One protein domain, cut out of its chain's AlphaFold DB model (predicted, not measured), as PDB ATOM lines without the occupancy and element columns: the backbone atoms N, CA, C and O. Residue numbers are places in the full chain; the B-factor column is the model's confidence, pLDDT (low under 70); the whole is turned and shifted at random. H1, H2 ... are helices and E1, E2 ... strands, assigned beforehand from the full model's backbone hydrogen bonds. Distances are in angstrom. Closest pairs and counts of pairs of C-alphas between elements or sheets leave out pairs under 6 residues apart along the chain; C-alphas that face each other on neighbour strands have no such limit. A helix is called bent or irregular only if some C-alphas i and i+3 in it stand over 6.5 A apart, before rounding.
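Overview. This is residues 2 to 13 and 53 to 87 of the 87 residues of an uncharacterized protein of Microthlaspi erraticum (UniProt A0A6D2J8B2). Two helices, H1 and H2, pack together at one end of a rod, and from them a narrow ribbon of two antiparallel strands, E1 and E2, reaches towards the short helix H3 at the other end. The chain goes out along E1, turns round through H3 and comes back along E2. The printed part has 47 residues with three named helices and two named strands, in the order H1, H2, E1, H3, E2; the class is mixed, helices and strands. The whole is only just extended, close to loose, with a radius of gyration of the C-alphas of 14.4 A and spans of 42 by 18 by 18 A.

Along the chain. Find C-alpha 2 at (136.931, 152.301, 84.969); from there H1 runs over residues 2 to 10, 12.0 A from first to last C-alpha. After the cut, H2 holds residues 53 to 64 and measures 17.7 A; it is neither bent nor irregular, but only just: C-alphas 53 and 56 are 6.1 A apart. E1, residues 66 to 69, begins at C-alpha 66 at (137.237, 150.671, 94.487) and is 9.9 A long. H3, residues 72 to 77, is 9.4 A long. E2, residues 83 to 86, is 10.4 A long and ends at C-alpha 86 at (133.610, 148.224, 97.468).

Arrangement. Look first at Tyr 6 and Ala 63, whose C-alphas, 5.2 A apart, are the closest of H1 and H2. These two helices touch and run opposite ways, at a steep tilt of 38 degrees, only just past shallow. Next look at E1 and E2, antiparallel neighbours with 160 degrees between their directions; the C-alphas of residues 67 and 85, which face each other, are 4.7 A apart. Across this pair, N 66 and O 86 at 2.8 A and N 84 and O 68 at 2.9 A are within hydrogen-bond range. H3 touches no helix, and H1 is apart from E1, E2 and H3. H2 and E2 are only just apart, at 8.3 A. In H1 every O i to N i+4 pair is within hydrogen-bond range; in H2 it is 7 of 8, and in H3 0 of 2, beside 1 of 3 O i to N i+3 pairs.

Size, cuts and confidence. The two C-alphas farthest apart, those of Ser 53 and Leu 73, are 42.9 A from each other. Between C-alphas 13 and 53 you meet the cut, 14.2 A across, where residues 14 to 52 are not printed. The links from H2 to E1, E1 to H3 and H3 to E2 are tight. The mean pLDDT of the printed part is 82.4, and residues 73 to 80 are under 70.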
ATOM      1  N   TYR A   2     137.324 153.709  85.259       86.81
ATOM      2  CA  TYR A   2     136.931 152.301  84.969       86.81
ATOM      3  C   TYR A   2     137.531 151.741  83.668       86.81
ATOM      4  O   TYR A   2     138.235 150.740  83.697       86.81
ATOM      5  N   GLN A   3     137.314 152.416  82.531       89.94
ATOM      6  CA  GLN A   3     137.794 151.931  81.231       89.94
ATOM      7  C   GLN A   3     139.327 151.856  81.152       89.94
ATOM      8  O   GLN A   3     139.873 150.958  80.523       89.94
ATOM      9  N   GLU A   4     140.029 152.791  81.795       90.25
ATOM     10  CA  GLU A   4     141.496 152.791  81.851       90.25
ATOM     11  C   GLU A   4     142.010 151.620  82.694       90.25
ATOM     12  O   GLU A   4     142.930 150.929  82.263       90.25
ATOM     13  N   HIS A   5     141.383 151.347  83.845       88.50
ATOM     14  CA  HIS A   5     141.706 150.188  84.680       88.50
ATOM     15  C   HIS A   5     141.402 148.875  83.968       88.50
ATOM     16  O   HIS A   5     142.247 147.987  83.966       88.50
ATOM     17  N   TYR A   6     140.246 148.777  83.310       90.56
ATOM     18  CA  TYR A   6     139.893 147.612  82.506       90.56
ATOM     19  C   TYR A   6     140.935 147.360  81.417       90.56
ATOM     20  O   TYR A   6     141.465 146.261  81.324       90.56
ATOM     21  N   ASN A   7     141.293 148.383  80.634       91.38
ATOM     22  CA  ASN A   7     142.282 148.241  79.565       91.38
ATOM     23  C   ASN A   7     143.664 147.845  80.110       91.38
ATOM     24  O   ASN A   7     144.347 147.025  79.496       91.38
ATOM     25  N   ALA A   8     144.072 148.401  81.257       90.56
ATOM     26  CA  ALA A   8     145.324 148.041  81.916       90.56
ATOM     27  C   ALA A   8     145.316 146.574  82.371       90.56
ATOM     28  O   ALA A   8     146.230 145.836  82.020       90.56
ATOM     29  N   LEU A   9     144.262 146.141  83.071       88.00
ATOM     30  CA  LEU A   9     144.080 144.753  83.509       88.00
ATOM     31  C   LEU A   9     144.036 143.793  82.316       88.00
ATOM     32  O   LEU A   9     144.716 142.774  82.303       88.00
ATOM     33  N   PHE A  10     143.296 144.140  81.268       87.69
ATOM     34  CA  PHE A  10     143.153 143.291  80.091       87.69
ATOM     35  C   PHE A  10     144.474 143.103  79.328       87.69
ATOM     36  O   PHE A  10     144.701 142.051  78.726       87.69
ATOM     37  N   SER A  11     145.357 144.107  79.387       89.00
ATOM     38  CA  SER A  11     146.689 144.080  78.770       89.00
ATOM     39  C   SER A  11     147.722 143.285  79.574       89.00
ATOM     40  O   SER A  11     148.816 143.048  79.069       89.00
ATOM     41  N   MET A  12     147.415 142.897  80.814       85.31
ATOM     42  CA  MET A  12     148.302 142.054  81.611       85.31
ATOM     43  C   MET A  12     148.203 140.594  81.157       85.31
ATOM     44  O   MET A  12     147.131 140.093  80.792       85.31
ATOM     45  N   ASP A  13     149.333 139.896  81.242       75.62
ATOM     46  CA  ASP A  13     149.417 138.455  81.020       75.62
ATOM     47  C   ASP A  13     148.913 137.712  82.263       75.62
ATOM     48  O   ASP A  13     149.668 137.134  83.039       75.62
ATOM     49  N   SER A  53     137.427 132.727  78.603       74.69
ATOM     50  CA  SER A  53     136.233 133.522  78.923       74.69
ATOM     51  C   SER A  53     136.231 134.150  80.322       74.69
ATOM     52  O   SER A  53     135.498 135.108  80.562       74.69
ATOM     53  N   TYR A  54     137.038 133.648  81.259       78.75
ATOM     54  CA  TYR A  54     137.160 134.256  82.583       78.75
ATOM     55  C   TYR A  54     137.987 135.536  82.557       78.75
ATOM     56  O   TYR A  54     137.855 136.322  83.493       78.75
ATOM     57  N   LYS A  55     138.814 135.777  81.531       81.88
ATOM     58  CA  LYS A  55     139.659 136.975  81.479       81.88
ATOM     59  C   LYS A  55     138.814 138.243  81.449       81.88
ATOM     60  O   LYS A  55     139.016 139.117  82.286       81.88
ATOM     61  N   GLU A  56     137.844 138.304  80.540       86.88
ATOM     62  CA  GLU A  56     136.925 139.440  80.400       86.88
ATOM     63  C   GLU A  56     136.155 139.678  81.702       86.88
ATOM     64  O   GLU A  56     136.273 140.749  82.293       86.88
ATOM     65  N   LEU A  57     135.481 138.647  82.224       86.50
ATOM     66  CA  LEU A  57     134.691 138.745  83.457       86.50
ATOM     67  C   LEU A  57     135.538 139.158  84.673       86.50
ATOM     68  O   LEU A  57     135.107 139.959  85.501       86.50
ATOM     69  N   THR A  58     136.754 138.619  84.785       84.19
ATOM     70  CA  THR A  58     137.683 138.969  85.868       84.19
ATOM     71  C   THR A  58     138.129 140.420  85.742       84.19
ATOM     72  O   THR A  58     138.144 141.138  86.738       84.19
ATOM     73  N   CYS A  59     138.444 140.880  84.528       87.56
ATOM     74  CA  CYS A  59     138.821 142.270  84.288       87.56
ATOM     75  C   CYS A  59     137.662 143.228  84.583       87.56
ATOM     76  O   CYS A  59     137.895 144.264  85.196       87.56
ATOM     77  N   GLU A  60     136.427 142.888  84.202       89.94
ATOM     78  CA  GLU A  60     135.238 143.691  84.517       89.94
ATOM     79  C   GLU A  60     135.024 143.812  86.030       89.94
ATOM     80  O   GLU A  60     134.864 144.920  86.546       89.94
ATOM     81  N   PHE A  61     135.086 142.688  86.753       88.62
ATOM     82  CA  PHE A  61     134.926 142.670  88.207       88.62
ATOM     83  C   PHE A  61     136.024 143.471  88.916       88.62
ATOM     84  O   PHE A  61     135.738 144.337  89.739       88.62
ATOM     85  N   LEU A  62     137.292 143.231  88.579       88.25
ATOM     86  CA  LEU A  62     138.409 143.950  89.194       88.25
ATOM     87  C   LEU A  62     138.384 145.445  88.853       88.25
ATOM     88  O   LEU A  62     138.704 146.269  89.706       88.25
ATOM     89  N   ALA A  63     137.973 145.813  87.637       90.81
ATOM     90  CA  ALA A  63     137.827 147.213  87.248       90.81
ATOM     91  C   ALA A  63     136.672 147.916  87.984       90.81
ATOM     92  O   ALA A  63     136.706 149.142  88.122       90.81
ATOM     93  N   SER A  64     135.658 147.177  88.453       91.38
ATOM     94  CA  SER A  64     134.558 147.741  89.246       91.38
ATOM     95  C   SER A  64     134.945 147.988  90.707       91.38
ATOM     96  O   SER A  64     134.341 148.846  91.359       91.38
ATOM     97  N   MET A  65     135.970 147.291  91.214       91.19
ATOM     98  CA  MET A  65     136.444 147.440  92.587       91.19
ATOM     99  C   MET A  65     137.035 148.833  92.832       91.19
ATOM    100  O   MET A  65     137.821 149.370  92.051       91.19
ATOM    101  N   LYS A  66     136.686 149.411  93.981       89.00
ATOM    102  CA  LYS A  66     137.237 150.671  94.487       89.00
ATOM    103  C   LYS A  66     137.850 150.436  95.853       89.00
ATOM    104  O   LYS A  66     137.169 149.950  96.756       89.00
ATOM    105  N   HIS A  67     139.118 150.795  95.985       88.12
ATOM    106  CA  HIS A  67     139.837 150.782  97.250       88.12
ATOM    107  C   HIS A  67     139.674 152.132  97.951       88.12
ATOM    108  O   HIS A  67     139.856 153.178  97.328       88.12
ATOM    109  N   HIS A  68     139.326 152.096  99.234       88.38
ATOM    110  CA  HIS A  68     139.194 153.264 100.099       88.38
ATOM    111  C   HIS A  68     140.208 153.129 101.221       88.38
ATOM    112  O   HIS A  68     140.117 152.201 102.023       88.38
ATOM    113  N   GLU A  69     141.183 154.028 101.259       87.50
ATOM    114  CA  GLU A  69     142.209 154.039 102.298       87.50
ATOM    115  C   GLU A  69     141.695 154.761 103.538       87.50
ATOM    116  O   GLU A  69     141.005 155.774 103.434       87.50
ATOM    117  N   PHE A  70     142.020 154.223 104.712       83.69
ATOM    118  CA  PHE A  70     141.790 154.932 105.967       83.69
ATOM    119  C   PHE A  70     142.826 156.040 106.140       83.69
ATOM    120  O   PHE A  70     144.014 155.824 105.871       83.69
ATOM    121  N   ASP A  71     142.386 157.183 106.664       80.62
ATOM    122  CA  ASP A  71     143.280 158.274 107.037       80.62
ATOM    123  C   ASP A  71     144.158 157.877 108.242       80.62
ATOM    124  O   ASP A  71     143.853 156.953 109.003       80.62
ATOM    125  N   GLU A  72     145.282 158.576 108.437       71.38
ATOM    126  CA  GLU A  72     146.282 158.234 109.467       71.38
ATOM    127  C   GLU A  72     145.714 158.201 110.898       71.38
ATOM    128  O   GLU A  72     146.169 157.406 111.721       71.38
ATOM    129  N   LEU A  73     144.700 159.026 111.185       65.00
ATOM    130  CA  LEU A  73     144.008 159.066 112.479       65.00
ATOM    131  C   LEU A  73     143.159 157.809 112.722       65.00
ATOM    132  O   LEU A  73     143.145 157.294 113.838       65.00
ATOM    133  N   ASP A  74     142.529 157.275 111.676       65.31
ATOM    134  CA  ASP A  74     141.682 156.080 111.750       65.31
ATOM    135  C   ASP A  74     142.523 154.800 111.878       65.31
ATOM    136  O   ASP A  74     142.125 153.841 112.543       65.31
ATOM    137  N   ARG A  75     143.733 154.786 111.299       63.31
ATOM    138  CA  ARG A  75     144.683 153.664 111.436       63.31
ATOM    139  C   ARG A  75     145.140 153.440 112.873       63.31
ATOM    140  O   ARG A  75     145.389 152.299 113.248       63.31
ATOM    141  N   ALA A  76     145.266 154.505 113.667       62.38
ATOM    142  CA  ALA A  76     145.703 154.398 115.057       62.38
ATOM    143  C   ALA A  76     144.662 153.700 115.954       62.38
ATOM    144  O   ALA A  76     145.033 153.090 116.955       62.38
ATOM    145  N   GLU A  77     143.377 153.757 115.586       63.38
ATOM    146  CA  GLU A  77     142.286 153.104 116.322       63.38
ATOM    147  C   GLU A  77     141.960 151.692 115.810       63.38
ATOM    148  O   GLU A  77     141.304 150.909 116.504       63.38
ATOM    149  N   LEU A  78     142.402 151.341 114.600       59.94
ATOM    150  CA  LEU A  78     141.959 150.143 113.902       59.94
ATOM    151  C   LEU A  78     143.145 149.243 113.547       59.94
ATOM    152  O   LEU A  78     143.770 149.390 112.503       59.94
ATOM    153  N   ASP A  79     143.325 148.178 114.330       68.44
ATOM    154  CA  ASP A  79     144.120 146.977 113.993       68.44
ATOM    155  C   ASP A  79     143.559 146.217 112.747       68.44
ATOM    156  O   ASP A  79     143.751 145.015 112.579       68.44
ATOM    157  N   ARG A  80     142.780 146.888 111.879       65.50
ATOM    158  CA  ARG A  80     141.913 146.312 110.831       65.50
ATOM    159  C   ARG A  80     142.472 146.417 109.405       65.50
ATOM    160  O   ARG A  80     141.772 146.049 108.465       65.50
ATOM    161  N   GLY A  81     143.713 146.869 109.233       73.06
ATOM    162  CA  GLY A  81     144.361 147.000 107.922       73.06
ATOM    163  C   GLY A  81     144.292 148.413 107.331       73.06
ATOM    164  O   GLY A  81     143.986 149.377 108.024       73.06
ATOM    165  N   TRP A  82     144.652 148.560 106.053       80.88
ATOM    166  CA  TRP A  82     144.918 149.872 105.433       80.88
ATOM    167  C   TRP A  82     143.698 150.568 104.820       80.88
ATOM    168  O   TRP A  82     143.811 151.727 104.417       80.88
ATOM    169  N   GLY A  83     142.551 149.893 104.757       86.88
ATOM    170  CA  GLY A  83     141.375 150.388 104.057       86.88
ATOM    171  C   GLY A  83     140.276 149.339 103.913       86.88
ATOM    172  O   GLY A  83     140.306 148.289 104.559       86.88
ATOM    173  N   TYR A  84     139.319 149.615 103.031       87.06
ATOM    174  CA  TYR A  84     138.266 148.682 102.627       87.06
ATOM    175  C   TYR A  84     138.010 148.740 101.118       87.06
ATOM    176  O   TYR A  84     138.419 149.674 100.429       87.06
ATOM    177  N   ILE A  85     137.330 147.721 100.589       90.00
ATOM    178  CA  ILE A  85     137.004 147.617  99.165       90.00
ATOM    179  C   ILE A  85     135.488 147.578  98.973       90.00
ATOM    180  O   ILE A  85     134.775 146.912  99.722       90.00
ATOM    181  N   THR A  86     135.005 148.269  97.942       91.69
ATOM    182  CA  THR A  86     133.610 148.224  97.468       91.69
ATOM    183  C   THR A  86     133.569 147.862  95.984       91.69
ATOM    184  O   THR A  86     134.531 148.180  95.285       91.69
ATOM    185  N   PHE A  87     132.480 147.269  95.493       85.25
ATOM    186  CA  PHE A  87     132.290 146.902  94.082       85.25
ATOM    187  C   PHE A  87     130.851 147.140  93.621       85.25
ATOM    188  O   PHE A  87     129.948 147.125  94.492       85.25
TER     189      PHE A  87